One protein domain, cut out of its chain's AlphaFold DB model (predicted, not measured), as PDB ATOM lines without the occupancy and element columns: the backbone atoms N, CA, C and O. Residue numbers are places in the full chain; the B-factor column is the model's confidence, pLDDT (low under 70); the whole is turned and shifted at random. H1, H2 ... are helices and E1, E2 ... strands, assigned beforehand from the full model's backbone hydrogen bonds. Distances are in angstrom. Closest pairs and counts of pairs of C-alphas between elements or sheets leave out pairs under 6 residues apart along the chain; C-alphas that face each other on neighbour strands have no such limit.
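This is residues 13 to 145 of the 145 residues of an uncharacterized protein of Burkholderiales bacterium (UniProt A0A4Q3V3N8). One strongly twisted sheet of six parallel strands runs through the domain, with the helices H2 and H3 over one face of it, towards the end that holds E6, E7 and E8. A second, tiny sheet of E3 and E5 packs on H2, and two short helices, H1 and H4, only graze the large sheet. The printed part has 133 residues with four named helices and eight named strands, in the order E1 H1 E2 E3 E4 E5 E6 H2 E7 H3 H4 E8; the large sheet's order is E2 E1 E4 E6 E7 E8. The class is mixed, helices and strands, though under half of the printed residues are in named elements. The whole is compact, with a radius of gyration of the C-alphas of 14.2 A and spans of 40 by 33 by 26 A.

The large sheet runs from the edge strand E2, residues 33 to 38, through E1, residues 13 to 17, E4, residues 65 to 69, E6, residues 79 to 83, and E7, residues 111 to 116, to the edge strand E8, residues 142 to 144. From edge to edge the strands' lines turn by 105 degrees. E2 and E1 are parallel at 32 degrees, with N 15 and O 35 2.8 A apart, within hydrogen-bond range. Also within range are N 67 and O 14 between E4 and E1, 2.8 A, N 80 and O 66 between E6 and E4, 2.9 A, N 112 and O 79 between E7 and E6, 2.8 A, and N 143 and O 114 between E8 and E7, 2.8 A. H2, residues 97 to 107, and H3, residues 119 to 128, are on one face of this sheet, which gives two layers, helices on one face of a sheet. H2 stands up from the sheet over E6 and E7, at a height of 13.5 A. H3 is over E7 at a height of 8.9 A and runs along the strands, at 18 degrees to E7 on the local plane; its closest C-alpha pair with E7 is Ala 116 and Glu 122, 5.3 A. H2 and H3 are apart. E3, residues 52 to 54, and E5, residues 72 to 74, are parallel neighbours, with N 74 and O 53 2.8 A apart; the closest C-alphas of E5 and H2, Ile 72 and Met 102, are 6.5 A apart. H4, residues 135 to 139, only just touches H2, with 3 pairs of C-alphas within 8 A, the closest Leu 107 and Leu 138 at 6.5 A. H1, residues 22 to 25, only grazes the sheet; its closest C-alpha pair with E1 is Ile 16 and Phe 22, 6.5 A. Three strand-helix-strand units, parallel neighbour strands with helices between, have right-handed crossovers: E1, H1, E2; E6, H2, E7; and E7, H3 and H4, E8. In H2, H3 and H4 every O i to N i+4 pair is within hydrogen-bond range; H1 is too short for one.

E1 begins at C-alpha 13, (17.131, -32.951, 12.831). The longest by C-alpha span is E2, 16.7 A, followed by H2, 15.0 A, from C-alpha 97 at (-2.291, -36.585, -8.949). E7 and H3 measure 14.0 A each, E4 13.3 A and E6 13.2 A. E8 ends at C-alpha 144, (8.496, -15.500, 6.638).

The C-alphas of Pro 59 and Asn 131, 41.7 A apart, are the two farthest apart. The printed part has no cut. The links E2 to E3 and E6 to H2 are long, 13 residues each; residues 40 to 41 pair antiparallel with 53 to 54 of E3. Mean pLDDT of the printed part is 85.7, with residues 18 to 23, 40 to 50, 57 to 58 and 145 under 70.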
ATOM      1  N   ILE A  13      17.695 -33.490  14.064       91.31
ATOM      2  CA  ILE A  13      17.131 -32.951  12.831       91.31
ATOM      3  C   ILE A  13      17.831 -33.589  11.640       91.31
ATOM      4  O   ILE A  13      19.061 -33.604  11.561       91.31
ATOM      5  N   LEU A  14      17.038 -34.064  10.687       90.25
ATOM      6  CA  LEU A  14      17.537 -34.533   9.405       90.25
ATOM      7  C   LEU A  14      17.421 -33.431   8.353       90.25
ATOM      8  O   LEU A  14      16.318 -33.035   7.986       90.25
ATOM      9  N   GLY A  15      18.551 -32.949   7.853       88.00
ATOM     10  CA  GLY A  15      18.622 -31.985   6.762       88.00
ATOM     11  C   GLY A  15      18.763 -32.643   5.391       88.00
ATOM     12  O   GLY A  15      19.497 -33.626   5.233       88.00
ATOM     13  N   ILE A  16      18.101 -32.066   4.386       80.94
ATOM     14  CA  ILE A  16      18.264 -32.474   2.986       80.94
ATOM     15  C   ILE A  16      19.552 -31.898   2.398       80.94
ATOM     16  O   ILE A  16      19.693 -30.685   2.269       80.94
ATOM     17  N   ARG A  17      20.477 -32.774   1.989       74.38
ATOM     18  CA  ARG A  17      21.622 -32.418   1.141       74.38
ATOM     19  C   ARG A  17      21.275 -32.738  -0.315       74.38
ATOM     20  O   ARG A  17      21.356 -33.897  -0.723       74.38
ATOM     21  N   ASP A  18      20.876 -31.717  -1.067       68.12
ATOM     22  CA  ASP A  18      20.679 -31.773  -2.526       68.12
ATOM     23  C   ASP A  18      21.832 -31.019  -3.236       68.12
ATOM     24  O   ASP A  18      22.905 -30.840  -2.655       68.12
ATOM     25  N   ARG A  19      21.630 -30.576  -4.484       62.59
ATOM     26  CA  ARG A  19      22.564 -29.751  -5.269       62.59
ATOM     27  C   ARG A  19      22.935 -28.429  -4.588       62.59
ATOM     28  O   ARG A  19      24.026 -27.924  -4.824       62.59
ATOM     29  N   TYR A  20      22.057 -27.888  -3.740       59.09
ATOM     30  CA  TYR A  20      22.335 -26.692  -2.946       59.09
ATOM     31  C   TYR A  20      22.880 -27.069  -1.562       59.09
ATOM     32  O   TYR A  20      22.323 -27.964  -0.913       59.09
ATOM     33  N   PRO A  21      23.934 -26.390  -1.070       61.91
ATOM     34  CA  PRO A  21      24.446 -26.621   0.271       61.91
ATOM     35  C   PRO A  21      23.342 -26.409   1.310       61.91
ATOM     36  O   PRO A  21      22.766 -25.327   1.405       61.91
ATOM     37  N   PHE A  22      23.085 -27.423   2.143       67.19
ATOM     38  CA  PHE A  22      22.160 -27.296   3.276       67.19
ATOM     39  C   PHE A  22      22.545 -26.125   4.201       67.19
ATOM     40  O   PHE A  22      21.677 -25.540   4.838       67.19
ATOM     41  N   SER A  23      23.827 -25.732   4.205       68.12
ATOM     42  CA  SER A  23      24.356 -24.577   4.938       68.12
ATOM     43  C   SER A  23      23.672 -23.250   4.607       68.12
ATOM     44  O   SER A  23      23.588 -22.407   5.493       68.12
ATOM     45  N   PHE A  24      23.145 -23.061   3.389       70.81
ATOM     46  CA  PHE A  24      22.391 -21.851   3.033       70.81
ATOM     47  C   PHE A  24      21.049 -21.770   3.776       70.81
ATOM     48  O   PHE A  24      20.596 -20.695   4.154       70.81
ATOM     49  N   ASN A  25      20.449 -22.930   4.049       76.00
ATOM     50  CA  ASN A  25      19.114 -23.052   4.633       76.00
ATOM     51  C   ASN A  25      19.148 -23.428   6.116       76.00
ATOM     52  O   ASN A  25      18.117 -23.461   6.780       76.00
ATOM     53  N   SER A  26      20.328 -23.705   6.662       76.88
ATOM     54  CA  SER A  26      20.518 -24.111   8.049       76.88
ATOM     55  C   SER A  26      21.124 -22.989   8.887       76.88
ATOM     56  O   SER A  26      21.881 -22.171   8.366       76.88
ATOM     57  N   PRO A  27      20.843 -22.936  10.196       79.12
ATOM     58  CA  PRO A  27      21.533 -22.002  11.072       79.12
ATOM     59  C   PRO A  27      23.036 -22.327  11.134       79.12
ATOM     60  O   PRO A  27      23.420 -23.495  11.162       79.12
ATOM     61  N   ARG A  28      23.884 -21.291  11.189       80.06
ATOM     62  CA  ARG A  28      25.346 -21.445  11.343       80.06
ATOM     63  C   ARG A  28      25.714 -22.127  12.661       80.06
ATOM     64  O   ARG A  28      26.672 -22.885  12.719       80.06
ATOM     65  N   THR A  29      24.934 -21.858  13.704       83.12
ATOM     66  CA  THR A  29      25.052 -22.465  15.028       83.12
ATOM     67  C   THR A  29      23.684 -22.970  15.461       83.12
ATOM     68  O   THR A  29      22.671 -22.287  15.317       83.12
ATOM     69  N   SER A  30      23.630 -24.197  15.969       86.62
ATOM     70  CA  SER A  30      22.393 -24.814  16.433       86.62
ATOM     71  C   SER A  30      22.647 -25.544  17.735       86.62
ATOM     72  O   SER A  30      23.625 -26.271  17.863       86.62
ATOM     73  N   ARG A  31      21.715 -25.410  18.679       90.00
ATOM     74  CA  ARG A  31      21.644 -26.275  19.865       90.00
ATOM     75  C   ARG A  31      21.124 -27.687  19.548       90.00
ATOM     76  O   ARG A  31      21.016 -28.517  20.440       90.00
ATOM     77  N   HIS A  32      20.667 -27.913  18.316       91.31
ATOM     78  CA  HIS A  32      20.098 -29.172  17.845       91.31
ATOM     79  C   HIS A  32      21.136 -29.958  17.047       91.31
ATOM     80  O   HIS A  32      21.953 -29.370  16.341       91.31
ATOM     81  N   ASN A  33      21.047 -31.284  17.101       90.69
ATOM     82  CA  ASN A  33      21.913 -32.165  16.330       90.69
ATOM     83  C   ASN A  33      21.390 -32.222  14.900       90.69
ATOM     84  O   ASN A  33      20.324 -32.789  14.661       90.69
ATOM     85  N   ILE A  34      22.114 -31.627  13.955       90.12
ATOM     86  CA  ILE A  34      21.712 -31.625  12.549       90.12
ATOM     87  C   ILE A  34      22.596 -32.591  11.769       90.12
ATOM     88  O   ILE A  34      23.791 -32.367  11.599       90.12
ATOM     89  N   GLU A  35      21.986 -33.655  11.263       88.75
ATOM     90  CA  GLU A  35      22.626 -34.581  10.336       88.75
ATOM     91  C   GLU A  35      22.104 -34.302   8.932       88.75
ATOM     92  O   GLU A  35      20.901 -34.152   8.733       88.75
ATOM     93  N   THR A  36      22.989 -34.234   7.942       87.19
ATOM     94  CA  THR A  36      22.583 -34.028   6.548       87.19
ATOM     95  C   THR A  36      22.822 -35.293   5.750       87.19
ATOM     96  O   THR A  36      23.933 -35.823   5.742       87.19
ATOM     97  N   ARG A  37      21.789 -35.773   5.057       85.88
ATOM     98  CA  ARG A  37      21.884 -36.958   4.192       85.88
ATOM     99  C   ARG A  37      21.582 -36.598   2.751       85.88
ATOM    100  O   ARG A  37      20.949 -35.581   2.482       85.88
ATOM    101  N   ARG A  38      22.050 -37.431   1.821       76.94
ATOM    102  CA  ARG A  38      21.577 -37.396   0.432       76.94
ATOM    103  C   ARG A  38      20.210 -38.068   0.360       76.94
ATOM    104  O   ARG A  38      19.937 -39.013   1.096       76.94
ATOM    105  N   PHE A  39      19.376 -37.566  -0.530       75.12
ATOM    106  CA  PHE A  39      18.017 -38.045  -0.752       75.12
ATOM    107  C   PHE A  39      17.926 -38.591  -2.171       75.12
ATOM    108  O   PHE A  39      18.771 -38.255  -2.999       75.12
ATOM    109  N   LEU A  40      16.937 -39.441  -2.443       69.50
ATOM    110  CA  LEU A  40      16.666 -39.893  -3.804       69.50
ATOM    111  C   LEU A  40      15.786 -38.837  -4.473       69.50
ATOM    112  O   LEU A  40      14.606 -38.731  -4.118       69.50
ATOM    113  N   PRO A  41      16.333 -38.023  -5.392       62.06
ATOM    114  CA  PRO A  41      15.517 -37.060  -6.093       62.06
ATOM    115  C   PRO A  41      14.681 -37.860  -7.102       62.06
ATOM    116  O   PRO A  41      15.200 -38.600  -7.941       62.06
ATOM    117  N   LEU A  42      13.359 -37.798  -6.946       63.25
ATOM    118  CA  LEU A  42      12.437 -38.576  -7.775       63.25
ATOM    119  C   LEU A  42      12.382 -38.060  -9.217       63.25
ATOM    120  O   LEU A  42      11.899 -38.771 -10.090       63.25
ATOM    121  N   ASP A  43      12.939 -36.876  -9.483       60.78
ATOM    122  CA  ASP A  43      13.073 -36.292 -10.821       60.78
ATOM    123  C   ASP A  43      13.788 -37.209 -11.822       60.78
ATOM    124  O   ASP A  43      13.405 -37.236 -12.989       60.78
ATOM    125  N   LYS A  44      14.779 -37.992 -11.379       58.62
ATOM    126  CA  LYS A  44      15.535 -38.905 -12.248       58.62
ATOM    127  C   LYS A  44      14.700 -40.091 -12.746       58.62
ATOM    128  O   LYS A  44      15.052 -40.684 -13.760       58.62
ATOM    129  N   TYR A  45      13.613 -40.433 -12.051       59.38
ATOM    130  CA  TYR A  45      12.822 -41.639 -12.325       59.38
ATOM    131  C   TYR A  45      11.349 -41.348 -12.643       59.38
ATOM    132  O   TYR A  45      10.708 -42.137 -13.330       59.38
ATOM    133  N   PHE A  46      10.804 -40.221 -12.178       62.28
ATOM    134  CA  PHE A  46       9.419 -39.824 -12.399       62.28
ATOM    135  C   PHE A  46       9.313 -38.289 -12.490       62.28
ATOM    136  O   PHE A  46       9.122 -37.613 -11.475       62.28
ATOM    137  N   PRO A  47       9.416 -37.704 -13.699       64.06
ATOM    138  CA  PRO A  47       9.429 -36.253 -13.896       64.06
ATOM    139  C   PRO A  47       8.274 -35.482 -13.218       64.06
ATOM    140  O   PRO A  47       8.520 -34.370 -12.743       64.06
ATOM    141  N   PRO A  48       7.036 -36.015 -13.118       60.75
ATOM    142  CA  PRO A  48       5.945 -35.367 -12.376       60.75
ATOM    143  C   PRO A  48       6.199 -35.183 -10.872       60.75
ATOM    144  O   PRO A  48       5.600 -34.306 -10.259       60.75
ATOM    145  N   LEU A  49       7.106 -35.962 -10.278       62.78
ATOM    146  CA  LEU A  49       7.508 -35.877  -8.871       62.78
ATOM    147  C   LEU A  49       8.810 -35.086  -8.684       62.78
ATOM    148  O   LEU A  49       9.473 -35.215  -7.658       62.78
ATOM    149  N   GLY A  50       9.184 -34.235  -9.645       66.31
ATOM    150  CA  GLY A  50      10.416 -33.450  -9.560       66.31
ATOM    151  C   GLY A  50      10.489 -32.520  -8.340       66.31
ATOM    152  O   GLY A  50      11.579 -32.219  -7.856       66.31
ATOM    153  N   ALA A  51       9.343 -32.133  -7.778       76.12
ATOM    154  CA  ALA A  51       9.249 -31.362  -6.540       76.12
ATOM    155  C   ALA A  51       9.029 -32.218  -5.282       76.12
ATOM    156  O   ALA A  51       8.782 -31.669  -4.213       76.12
ATOM    157  N   ALA A  52       9.136 -33.541  -5.379       82.31
ATOM    158  CA  ALA A  52       9.038 -34.467  -4.262       82.31
ATOM    159  C   ALA A  52      10.366 -35.207  -4.043       82.31
ATOM    160  O   ALA A  52      11.224 -35.295  -4.924       82.31
ATOM    161  N   THR A  53      10.565 -35.721  -2.834       81.06
ATOM    162  CA  THR A  53      11.784 -36.446  -2.466       81.06
ATOM    163  C   THR A  53      11.488 -37.528  -1.439       81.06
ATOM    164  O   THR A  53      10.630 -37.338  -0.578       81.06
ATOM    165  N   PHE A  54      12.210 -38.648  -1.506       80.00
ATOM    166  CA  PHE A  54      12.211 -39.647  -0.438       80.00
ATOM    167  C   PHE A  54      13.486 -39.557   0.385       80.00
ATOM    168  O   PHE A  54      14.609 -39.480  -0.125       80.00
ATOM    169  N   VAL A  55      13.282 -39.603   1.696       75.25
ATOM    170  CA  VAL A  55      14.351 -39.703   2.681       75.25
ATOM    171  C   VAL A  55      15.073 -41.024   2.512       75.25
ATOM    172  O   VAL A  55      14.426 -42.063   2.580       75.25
ATOM    173  N   ASN A  56      16.397 -41.001   2.331       70.50
ATOM    174  CA  ASN A  56      17.180 -42.230   2.413       70.50
ATOM    175  C   ASN A  56      17.152 -42.731   3.871       70.50
ATOM    176  O   ASN A  56      17.699 -42.053   4.752       70.50
ATOM    177  N   PRO A  57      16.521 -43.887   4.150       66.25
ATOM    178  CA  PRO A  57      16.385 -44.382   5.511       66.25
ATOM    179  C   PRO A  57      17.696 -44.964   6.057       66.25
ATOM    180  O   PRO A  57      17.783 -45.184   7.259       66.25
ATOM    181  N   TRP A  58      18.720 -45.200   5.225       67.25
ATOM    182  CA  TRP A  58      19.939 -45.894   5.636       67.25
ATOM    183  C   TRP A  58      21.094 -44.937   5.999       67.25
ATOM    184  O   TRP A  58      21.360 -43.996   5.244       67.25
ATOM    185  N   PRO A  59      21.815 -45.165   7.116       77.56
ATOM    186  CA  PRO A  59      21.545 -46.158   8.166       77.56
ATOM    187  C   PRO A  59      20.301 -45.787   9.004       77.56
ATOM    188  O   PRO A  59      20.093 -44.589   9.244       77.56
ATOM    189  N   PRO A  60      19.486 -46.758   9.469       78.12
ATOM    190  CA  PRO A  60      18.236 -46.487  10.173       78.12
ATOM    191  C   PRO A  60      18.514 -45.690  11.440       78.12
ATOM    192  O   PRO A  60      19.214 -46.141  12.343       78.12
ATOM    193  N   LYS A  61      17.989 -44.468  11.489       82.81
ATOM    194  CA  LYS A  61      18.156 -43.566  12.623       82.81
ATOM    195  C   LYS A  61      16.866 -42.799  12.841       82.81
ATOM    196  O   LYS A  61      16.248 -42.324  11.888       82.81
ATOM    197  N   HIS A  62      16.468 -42.679  14.100       84.69
ATOM    198  CA  HIS A  62      15.314 -41.877  14.467       84.69
ATOM    199  C   HIS A  62      15.677 -40.386  14.440       84.69
ATOM    200  O   HIS A  62      16.640 -39.958  15.080       84.69
ATOM    201  N   PHE A  63      14.867 -39.594  13.740       88.88
ATOM    202  CA  PHE A  63      14.956 -38.137  13.714       88.88
ATOM    203  C   PHE A  63      13.646 -37.540  14.219       88.88
ATOM    204  O   PHE A  63      12.566 -37.979  13.831       88.88
ATOM    205  N   ASP A  64      13.742 -36.521  15.070       91.38
ATOM    206  CA  ASP A  64      12.577 -35.837  15.635       91.38
ATOM    207  C   ASP A  64      11.869 -34.965  14.583       91.38
ATOM    208  O   ASP A  64      10.649 -34.772  14.635       91.38
ATOM    209  N   LEU A  65      12.637 -34.421  13.631       92.31
ATOM    210  CA  LEU A  65      12.150 -33.518  12.593       92.31
ATOM    211  C   LEU A  65      13.020 -33.596  11.334       92.31
ATOM    212  O   LEU A  65      14.243 -33.690  11.413       92.31
ATOM    213  N   LEU A  66      12.393 -33.483  10.168       91.94
ATOM    214  CA  LEU A  66      13.078 -33.298   8.894       91.94
ATOM    215  C   LEU A  66      13.026 -31.828   8.459       91.94
ATOM    216  O   LEU A  66      11.981 -31.187   8.540       91.94
ATOM    217  N   HIS A  67      14.141 -31.302   7.960       92.06
ATOM    218  CA  HIS A  67      14.222 -29.984   7.345       92.06
ATOM    219  C   HIS A  67      14.421 -30.110   5.832       92.06
ATOM    220  O   HIS A  67      15.514 -30.431   5.357       92.06
ATOM    221  N   ALA A  68      13.339 -29.870   5.094       90.69
ATOM    222  CA  ALA A  68      13.288 -29.926   3.643       90.69
ATOM    223  C   ALA A  68      13.527 -28.556   3.002       90.69
ATOM    224  O   ALA A  68      13.284 -27.515   3.611       90.69
ATOM    225  N   TRP A  69      13.957 -28.575   1.742       89.38
ATOM    226  CA  TRP A  69      14.141 -27.379   0.927       89.38
ATOM    227  C   TRP A  69      13.643 -27.626  -0.491       89.38
ATOM    228  O   TRP A  69      14.150 -28.541  -1.141       89.38
ATOM    229  N   ASN A  70      12.678 -26.829  -0.963       88.56
ATOM    230  CA  ASN A  70      12.035 -26.868  -2.289       88.56
ATOM    231  C   ASN A  70      11.346 -28.192  -2.692       88.56
ATOM    232  O   ASN A  70      10.406 -28.168  -3.483       88.56
ATOM    233  N   ARG A  71      11.801 -29.338  -2.177       87.88
ATOM    234  CA  ARG A  71      11.289 -30.674  -2.462       87.88
ATOM    235  C   ARG A  71      10.533 -31.222  -1.263       87.88
ATOM    236  O   ARG A  71      11.065 -31.285  -0.155       87.88
ATOM    237  N   ILE A  72       9.301 -31.643  -1.500       91.25
ATOM    238  CA  ILE A  72       8.367 -32.111  -0.484       91.25
ATOM    239  C   ILE A  72       8.732 -33.546  -0.080       91.25
ATOM    240  O   ILE A  72       8.786 -34.431  -0.937       91.25
ATOM    241  N   PRO A  73       9.010 -33.796   1.211       90.44
ATOM    242  CA  PRO A  73       9.428 -35.103   1.693       90.44
ATOM    243  C   PRO A  73       8.235 -36.062   1.766       90.44
ATOM    244  O   PRO A  73       7.366 -35.946   2.634       90.44
ATOM    245  N   LEU A  74       8.235 -37.058   0.887       87.12
ATOM    246  CA  LEU A  74       7.358 -38.217   0.971       87.12
ATOM    247  C   LEU A  74       7.977 -39.232   1.950       87.12
ATOM    248  O   LEU A  74       9.196 -39.364   2.062       87.12
ATOM    249  N   GLY A  75       7.150 -39.915   2.733       84.81
ATOM    250  CA  GLY A  75       7.584 -40.763   3.859       84.81
ATOM    251  C   GLY A  75       6.641 -40.588   5.041       84.81
ATOM    252  O   GLY A  75       5.578 -40.043   4.800       84.81
ATOM    253  N   PRO A  76       6.972 -41.000   6.279       85.31
ATOM    254  CA  PRO A  76       6.141 -40.779   7.476       85.31
ATOM    255  C   PRO A  76       6.638 -39.648   8.403       85.31
ATOM    256  O   PRO A  76       5.924 -39.220   9.310       85.31
ATOM    257  N   SER A  77       7.848 -39.127   8.184       88.75
ATOM    258  CA  SER A  77       8.492 -38.162   9.084       88.75
ATOM    259  C   SER A  77       7.758 -36.818   9.149       88.75
ATOM    260  O   SER A  77       7.229 -36.325   8.146       88.75
ATOM    261  N   ARG A  78       7.743 -36.193  10.332       94.12
ATOM    262  CA  ARG A  78       7.328 -34.790  10.500       94.12
ATOM    263  C   ARG A  78       8.398 -33.880   9.912       94.12
ATOM    264  O   ARG A  78       9.585 -34.179  10.037       94.12
ATOM    265  N   PHE A  79       7.993 -32.771   9.305       94.50
ATOM    266  CA  PHE A  79       8.931 -31.901   8.612       94.50
ATOM    267  C   PHE A  79       8.571 -30.420   8.690       94.50
ATOM    268  O   PHE A  79       7.416 -30.038   8.889       94.50
ATOM    269  N   ILE A  80       9.592 -29.597   8.505       94.75
ATOM    270  CA  ILE A  80       9.488 -28.206   8.074       94.75
ATOM    271  C   ILE A  80      10.075 -28.111   6.670       94.75
ATOM    272  O   ILE A  80      10.969 -28.888   6.324       94.75
ATOM    273  N   ILE A  81       9.572 -27.192   5.857       93.38
ATOM    274  CA  ILE A  81      10.056 -27.010   4.490       93.38
ATOM    275  C   ILE A  81      10.298 -25.539   4.203       93.38
ATOM    276  O   ILE A  81       9.405 -24.722   4.391       93.38
ATOM    277  N   GLY A  82      11.507 -25.215   3.758       92.75
ATOM    278  CA  GLY A  82      11.819 -23.913   3.186       92.75
ATOM    279  C   GLY A  82      11.681 -23.914   1.666       92.75
ATOM    280  O   GLY A  82      11.809 -24.967   1.029       92.75
ATOM    281  N   TYR A  83      11.414 -22.750   1.082       92.38
ATOM    282  CA  TYR A  83      11.323 -22.588  -0.367       92.38
ATOM    283  C   TYR A  83      11.737 -21.184  -0.817       92.38
ATOM    284  O   TYR A  83      11.674 -20.219  -0.052       92.38
ATOM    285  N   GLU A  84      12.158 -21.085  -2.081       89.75
ATOM    286  CA  GLU A  84      12.674 -19.833  -2.661       89.75
ATOM    287  C   GLU A  84      11.710 -19.106  -3.610       89.75
ATOM    288  O   GLU A  84      11.917 -17.929  -3.882       89.75
ATOM    289  N   SER A  85      10.677 -19.780  -4.129       88.38
ATOM    290  CA  SER A  85       9.702 -19.163  -5.043       88.38
ATOM    291  C   SER A  85       8.329 -19.841  -4.998       88.38
ATOM    292  O   SER A  85       7.425 -19.338  -4.347       88.38
ATOM    293  N   HIS A  86       8.191 -21.004  -5.635       91.19
ATOM    294  CA  HIS A  86       6.947 -21.774  -5.726       91.19
ATOM    295  C   HIS A  86       7.041 -23.047  -4.889       91.19
ATOM    296  O   HIS A  86       8.111 -23.669  -4.812       91.19
ATOM    297  N   LEU A  87       5.922 -23.468  -4.304       92.81
ATOM    298  CA  LEU A  87       5.838 -24.709  -3.541       92.81
ATOM    299  C   LEU A  87       4.383 -25.207  -3.494       92.81
ATOM    300  O   LEU A  87       3.577 -24.528  -2.882       92.81
ATOM    301  N   PRO A  88       4.042 -26.392  -4.028       92.94
ATOM    302  CA  PRO A  88       4.884 -27.299  -4.805       92.94
ATOM    303  C   PRO A  88       5.327 -26.684  -6.139       92.94
ATOM    304  O   PRO A  88       4.630 -25.850  -6.718       92.94
ATOM    305  N   ARG A  89       6.474 -27.126  -6.668       87.50
ATOM    306  CA  ARG A  89       6.921 -26.738  -8.015       87.50
ATOM    307  C   ARG A  89       6.326 -27.688  -9.049       87.50
ATOM    308  O   ARG A  89       6.834 -28.789  -9.245       87.50
ATOM    309  N   ALA A  90       5.227 -27.280  -9.668       81.06
ATOM    310  CA  ALA A  90       4.508 -28.115 -10.627       81.06
ATOM    311  C   ALA A  90       4.781 -27.737 -12.090       81.06
ATOM    312  O   ALA A  90       4.814 -28.635 -12.927       81.06
ATOM    313  N   TRP A  91       5.030 -26.452 -12.379       82.94
ATOM    314  CA  TRP A  91       5.316 -25.923 -13.722       82.94
ATOM    315  C   TRP A  91       4.321 -26.423 -14.787       82.94
ATOM    316  O   TRP A  91       4.718 -27.065 -15.759       82.94
ATOM    317  N   GLY A  92       3.023 -26.171 -14.583       82.12
ATOM    318  CA  GLY A  92       1.965 -26.578 -15.520       82.12
ATOM    319  C   GLY A  92       1.382 -27.971 -15.249       82.12
ATOM    320  O   GLY A  92       0.667 -28.521 -16.084       82.12
ATOM    321  N   ARG A  93       1.700 -28.576 -14.097       83.88
ATOM    322  CA  ARG A  93       1.230 -29.912 -13.673       83.88
ATOM    323  C   ARG A  93       0.329 -29.875 -12.440       83.88
ATOM    324  O   ARG A  93       0.176 -30.885 -11.753       83.88
ATOM    325  N   GLU A  94      -0.272 -28.731 -12.152       87.88
ATOM    326  CA  GLU A  94      -1.124 -28.486 -10.983       87.88
ATOM    327  C   GLU A  94      -2.386 -29.374 -10.989       87.88
ATOM    328  O   GLU A  94      -2.933 -29.725  -9.948       87.88
ATOM    329  N   HIS A  95      -2.810 -29.837 -12.166       86.88
ATOM    330  CA  HIS A  95      -3.944 -30.748 -12.349       86.88
ATOM    331  C   HIS A  95      -3.606 -32.232 -12.094       86.88
ATOM    332  O   HIS A  95      -4.484 -33.089 -12.163       86.88
ATOM    333  N   THR A  96      -2.340 -32.576 -11.837       89.06
ATOM    334  CA  THR A  96      -1.909 -33.979 -11.731       89.06
ATOM    335  C   THR A  96      -2.091 -34.551 -10.325       89.06
ATOM    336  O   THR A  96      -1.974 -33.848  -9.322       89.06
ATOM    337  N   ALA A  97      -2.263 -35.874 -10.231       89.19
ATOM    338  CA  ALA A  97      -2.291 -36.585  -8.949       89.19
ATOM    339  C   ALA A  97      -1.004 -36.382  -8.123       89.19
ATOM    340  O   ALA A  97      -1.045 -36.352  -6.895       89.19
ATOM    341  N   ALA A  98       0.140 -36.190  -8.788       87.69
ATOM    342  CA  ALA A  98       1.406 -35.877  -8.132       87.69
ATOM    343  C   ALA A  98       1.356 -34.523  -7.406       87.69
ATOM    344  O   ALA A  98       1.842 -34.413  -6.279       87.69
ATOM    345  N   TYR A  99       0.746 -33.505  -8.022       90.69
ATOM    346  CA  TYR A  99       0.541 -32.214  -7.373       90.69
ATOM    347  C   TYR A  99      -0.407 -32.325  -6.181       90.69
ATOM    348  O   TYR A  99      -0.078 -31.831  -5.105       90.69
ATOM    349  N   GLN A 100      -1.521 -33.047  -6.337       92.06
ATOM    350  CA  GLN A 100      -2.469 -33.274  -5.242       92.06
ATOM    351  C   GLN A 100      -1.805 -33.975  -4.050       92.06
ATOM    352  O   GLN A 100      -1.888 -33.487  -2.929       92.06
ATOM    353  N   LEU A 101      -1.010 -35.022  -4.292       91.88
ATOM    354  CA  LEU A 101      -0.230 -35.694  -3.246       91.88
ATOM    355  C   LEU A 101       0.715 -34.731  -2.507       91.88
ATOM    356  O   LEU A 101       0.867 -34.796  -1.282       91.88
ATOM    357  N   MET A 102       1.381 -33.843  -3.243       93.00
ATOM    358  CA  MET A 102       2.268 -32.836  -2.665       93.00
ATOM    359  C   MET A 102       1.495 -31.810  -1.826       93.00
ATOM    360  O   MET A 102       1.924 -31.496  -0.712       93.00
ATOM    361  N   MET A 103       0.342 -31.348  -2.311       95.19
ATOM    362  CA  MET A 103      -0.553 -30.453  -1.576       95.19
ATOM    363  C   MET A 103      -1.084 -31.097  -0.300       95.19
ATOM    364  O   MET A 103      -0.962 -30.514   0.778       95.19
ATOM    365  N   ASP A 104      -1.568 -32.334  -0.378       95.31
ATOM    366  CA  ASP A 104      -2.017 -33.105   0.781       95.31
ATOM    367  C   ASP A 104      -0.897 -33.277   1.808       95.31
ATOM    368  O   ASP A 104      -1.109 -33.154   3.018       95.31
ATOM    369  N   THR A 105       0.333 -33.484   1.338       95.25
ATOM    370  CA  THR A 105       1.506 -33.588   2.208       95.25
ATOM    371  C   THR A 105       1.784 -32.268   2.940       95.25
ATOM    372  O   THR A 105       2.043 -32.293   4.150       95.25
ATOM    373  N   LEU A 106       1.673 -31.118   2.262       96.06
ATOM    374  CA  LEU A 106       1.800 -29.783   2.870       96.06
ATOM    375  C   LEU A 106       0.651 -29.463   3.836       96.06
ATOM    376  O   LEU A 106       0.872 -28.876   4.896       96.06
ATOM    377  N   LEU A 107      -0.571 -29.892   3.530       96.56
ATOM    378  CA  LEU A 107      -1.754 -29.696   4.376       96.56
ATOM    379  C   LEU A 107      -1.788 -30.658   5.571       96.56
ATOM    380  O   LEU A 107      -2.339 -30.330   6.621       96.56
ATOM    381  N   SER A 108      -1.100 -31.795   5.496       96.38
ATOM    382  CA  SER A 108      -1.047 -32.775   6.582       96.38
ATOM    383  C   SER A 108      -0.463 -32.215   7.889       96.38
ATOM    384  O   SER A 108       0.404 -31.337   7.903       96.38
ATOM    385  N   LYS A 109      -0.843 -32.809   9.028       95.44
ATOM    386  CA  LYS A 109      -0.299 -32.470  10.365       95.44
ATOM    387  C   LYS A 109       1.219 -32.681  10.492       95.44
ATOM    388  O   LYS A 109       1.826 -32.265  11.486       95.44
ATOM    389  N   ARG A 110       1.828 -33.359   9.514       94.94
ATOM    390  CA  ARG A 110       3.264 -33.634   9.466       94.94
ATOM    391  C   ARG A 110       4.070 -32.458   8.956       94.94
ATOM    392  O   ARG A 110       5.171 -32.262   9.467       94.94
ATOM    393  N   CYS A 111       3.528 -31.684   8.018       97.00
ATOM    394  CA  CYS A 111       4.085 -30.388   7.670       97.00
ATOM    395  C   CYS A 111       3.802 -29.433   8.829       97.00
ATOM    396  O   CYS A 111       2.662 -29.019   9.058       97.00
ATOM    397  N   ARG A 112       4.838 -29.151   9.620       96.56
ATOM    398  CA  ARG A 112       4.729 -28.301  10.805       96.56
ATOM    399  C   ARG A 112       4.765 -26.833  10.423       96.56
ATOM    400  O   ARG A 112       3.996 -26.070  10.997       96.56
ATOM    401  N   ARG A 113       5.646 -26.458   9.492       96.44
ATOM    402  CA  ARG A 113       5.823 -25.091   8.992       96.44
ATOM    403  C   ARG A 113       6.319 -25.084   7.551       96.44
ATOM    404  O   ARG A 113       7.087 -25.965   7.157       96.44
ATOM    405  N   ILE A 114       5.899 -24.053   6.830       97.06
ATOM    406  CA  ILE A 114       6.330 -23.695   5.481       97.06
ATOM    407  C   ILE A 114       7.069 -22.362   5.614       97.06
ATOM    408  O   ILE A 114       6.512 -21.410   6.150       97.06
ATOM    409  N   ILE A 115       8.335 -22.303   5.212       95.19
ATOM    410  CA  ILE A 115       9.224 -21.172   5.490       95.19
ATOM    411  C   ILE A 115       9.575 -20.483   4.174       95.19
ATOM    412  O   ILE A 115      10.322 -21.030   3.363       95.19
ATOM    413  N   ALA A 116       9.045 -19.281   3.971       94.56
ATOM    414  CA  ALA A 116       9.436 -18.437   2.853       94.56
ATOM    415  C   ALA A 116      10.815 -17.829   3.132       94.56
ATOM    416  O   ALA A 116      11.037 -17.263   4.204       94.56
ATOM    417  N   VAL A 117      11.739 -17.926   2.171       92.25
ATOM    418  CA  VAL A 117      13.080 -17.319   2.301       92.25
ATOM    419  C   VAL A 117      13.068 -15.794   2.158       92.25
ATOM    420  O   VAL A 117      14.055 -15.133   2.464       92.25
ATOM    421  N   SER A 118      11.980 -15.237   1.627       92.75
ATOM    422  CA  SER A 118      11.808 -13.807   1.394       92.75
ATOM    423  C   SER A 118      10.325 -13.454   1.284       92.75
ATOM    424  O   SER A 118       9.486 -14.322   1.031       92.75
ATOM    425  N   LYS A 119      10.004 -12.159   1.385       94.75
ATOM    426  CA  LYS A 119       8.650 -11.644   1.113       94.75
ATOM    427  C   LYS A 119       8.185 -11.917  -0.319       94.75
ATOM    428  O   LYS A 119       7.004 -12.145  -0.549       94.75
ATOM    429  N   ALA A 120       9.105 -11.916  -1.284       94.62
ATOM    430  CA  ALA A 120       8.774 -12.233  -2.672       94.62
ATOM    431  C   ALA A 120       8.348 -13.702  -2.824       94.62
ATOM    432  O   ALA A 120       7.364 -13.991  -3.504       94.62
ATOM    433  N   ALA A 121       9.048 -14.625  -2.152       94.44
ATOM    434  CA  ALA A 121       8.663 -16.034  -2.113       94.44
ATOM    435  C   ALA A 121       7.295 -16.219  -1.439       94.44
ATOM    436  O   ALA A 121       6.435 -16.900  -1.987       94.44
ATOM    437  N   GLU A 122       7.064 -15.549  -0.306       96.12
ATOM    438  CA  GLU A 122       5.771 -15.556   0.386       96.12
ATOM    439  C   GLU A 122       4.628 -15.096  -0.526       96.12
ATOM    440  O   GLU A 122       3.642 -15.811  -0.693       96.12
ATOM    441  N   HIS A 123       4.785 -13.939  -1.170       95.69
ATOM    442  CA  HIS A 123       3.789 -13.399  -2.090       95.69
ATOM    443  C   HIS A 123       3.519 -14.347  -3.266       95.69
ATOM    444  O   HIS A 123       2.366 -14.581  -3.625       95.69
ATOM    445  N   THR A 124       4.575 -14.941  -3.829       95.19
ATOM    446  CA  THR A 124       4.468 -15.904  -4.935       95.19
ATOM    447  C   THR A 124       3.676 -17.137  -4.511       95.19
ATOM    448  O   THR A 124       2.779 -17.569  -5.227       95.19
ATOM    449  N   PHE A 125       3.952 -17.678  -3.323       95.25
ATOM    450  CA  PHE A 125       3.218 -18.811  -2.768       95.25
ATOM    451  C   PHE A 125       1.751 -18.479  -2.488       95.25
ATOM    452  O   PHE A 125       0.880 -19.291  -2.784       95.25
ATOM    453  N   LEU A 126       1.453 -17.301  -1.936       95.50
ATOM    454  CA  LEU A 126       0.072 -16.900  -1.668       95.50
ATOM    455  C   LEU A 126      -0.719 -16.700  -2.961       95.50
ATOM    456  O   LEU A 126      -1.834 -17.199  -3.054       95.50
ATOM    457  N   SER A 127      -0.121 -16.051  -3.961       95.25
ATOM    458  CA  SER A 127      -0.724 -15.891  -5.287       95.25
ATOM    459  C   SER A 127      -0.930 -17.244  -5.977       95.25
ATOM    460  O   SER A 127      -2.018 -17.516  -6.474       95.25
ATOM    461  N   GLN A 128       0.051 -18.153  -5.904       93.75
ATOM    462  CA  GLN A 128      -0.058 -19.512  -6.450       93.75
ATOM    463  C   GLN A 128      -1.271 -20.288  -5.894       93.75
ATOM    464  O   GLN A 128      -1.824 -21.133  -6.594       93.75
ATOM    465  N   HIS A 129      -1.682 -20.028  -4.649       94.56
ATOM    466  CA  HIS A 129      -2.735 -20.784  -3.961       94.56
ATOM    467  C   HIS A 129      -3.969 -19.940  -3.623       94.56
ATOM    468  O   HIS A 129      -4.783 -20.372  -2.805       94.56
ATOM    469  N   GLU A 130      -4.137 -18.761  -4.228       93.69
ATOM    470  CA  GLU A 130      -5.210 -17.820  -3.872       93.69
ATOM    471  C   GLU A 130      -6.613 -18.434  -4.009       93.69
ATOM    472  O   GLU A 130      -7.484 -18.191  -3.177       93.69
ATOM    473  N   ASN A 131      -6.787 -19.321  -4.994       92.81
ATOM    474  CA  ASN A 131      -8.040 -20.020  -5.283       92.81
ATOM    475  C   ASN A 131      -8.126 -21.409  -4.624       92.81
ATOM    476  O   ASN A 131      -9.054 -22.172  -4.895       92.81
ATOM    477  N   HIS A 132      -7.153 -21.791  -3.788       93.62
ATOM    478  CA  HIS A 132      -7.152 -23.105  -3.152       93.62
ATOM    479  C   HIS A 132      -8.177 -23.142  -1.999       93.62
ATOM    480  O   HIS A 132      -8.055 -22.347  -1.066       93.62
ATOM    481  N   PRO A 133      -9.114 -24.113  -1.950       94.56
ATOM    482  CA  PRO A 133     -10.178 -24.152  -0.933       94.56
ATOM    483  C   PRO A 133      -9.684 -24.182   0.521       94.56
ATOM    484  O   PRO A 133     -10.404 -23.822   1.444       94.56
ATOM    485  N   ARG A 134      -8.445 -24.641   0.729       95.81
ATOM    486  CA  ARG A 134      -7.790 -24.780   2.044       95.81
ATOM    487  C   ARG A 134      -6.633 -23.795   2.250       95.81
ATOM    488  O   ARG A 134      -5.673 -24.107   2.952       95.81
ATOM    489  N   ILE A 135      -6.678 -22.634   1.596       95.44
ATOM    490  CA  ILE A 135      -5.618 -21.617   1.668       95.44
ATOM    491  C   ILE A 135      -5.322 -21.168   3.106       95.44
ATOM    492  O   ILE A 135      -4.159 -20.984   3.463       95.44
ATOM    493  N   ASP A 136      -6.332 -21.068   3.967       96.56
ATOM    494  CA  ASP A 136      -6.135 -20.628   5.352       96.56
ATOM    495  C   ASP A 136      -5.306 -21.622   6.174       96.56
ATOM    496  O   ASP A 136      -4.492 -21.224   7.008       96.56
ATOM    497  N   GLU A 137      -5.409 -22.921   5.879       96.94
ATOM    498  CA  GLU A 137      -4.555 -23.939   6.499       96.94
ATOM    499  C   GLU A 137      -3.095 -23.833   6.040       96.94
ATOM    500  O   GLU A 137      -2.180 -24.102   6.824       96.94
ATOM    501  N   LEU A 138      -2.862 -23.436   4.784       95.62
ATOM    502  CA  LEU A 138      -1.517 -23.168   4.274       95.62
ATOM    503  C   LEU A 138      -0.939 -21.914   4.932       95.62
ATOM    504  O   LEU A 138       0.180 -21.961   5.450       95.62
ATOM    505  N   LYS A 139      -1.719 -20.826   4.990       96.12
ATOM    506  CA  LYS A 139      -1.350 -19.570   5.663       96.12
ATOM    507  C   LYS A 139      -1.001 -19.798   7.132       96.12
ATOM    508  O   LYS A 139       0.023 -19.313   7.594       96.12
ATOM    509  N   ALA A 140      -1.769 -20.622   7.848       96.81
ATOM    510  CA  ALA A 140      -1.501 -20.952   9.251       96.81
ATOM    511  C   ALA A 140      -0.158 -21.678   9.484       96.81
ATOM    512  O   ALA A 140       0.358 -21.713  10.607       96.81
ATOM    513  N   LYS A 141       0.419 -22.291   8.443       97.06
ATOM    514  CA  LYS A 141       1.736 -22.943   8.496       97.06
ATOM    515  C   LYS A 141       2.860 -22.061   7.975       97.06
ATOM    516  O   LYS A 141       4.021 -22.391   8.236       97.06
ATOM    517  N   LEU A 142       2.526 -21.012   7.232       96.25
ATOM    518  CA  LEU A 142       3.470 -20.130   6.574       96.25
ATOM    519  C   LEU A 142       4.160 -19.223   7.597       96.25
ATOM    520  O   LEU A 142       3.527 -18.649   8.480       96.25
ATOM    521  N   ILE A 143       5.480 -19.129   7.489       94.19
ATOM    522  CA  ILE A 143       6.320 -18.196   8.238       94.19
ATOM    523  C   ILE A 143       7.279 -17.546   7.244       94.19
ATOM    524  O   ILE A 143       7.891 -18.241   6.431       94.19
ATOM    525  N   GLN A 144       7.446 -16.230   7.341       85.00
ATOM    526  CA  GLN A 144       8.496 -15.500   6.638       85.00
ATOM    527  C   GLN A 144       9.726 -15.374   7.540       85.00
ATOM    528  O   GLN A 144       9.600 -15.048   8.723       85.00
ATOM    529  N   ARG A 145      10.905 -15.671   6.989       68.69
ATOM    530  CA  ARG A 145      12.196 -15.465   7.654       68.69
ATOM    531  C   ARG A 145      12.903 -14.230   7.118       68.69
ATOM    532  O   ARG A 145      12.727 -13.939   5.915       68.69
TER     533      ARG A 145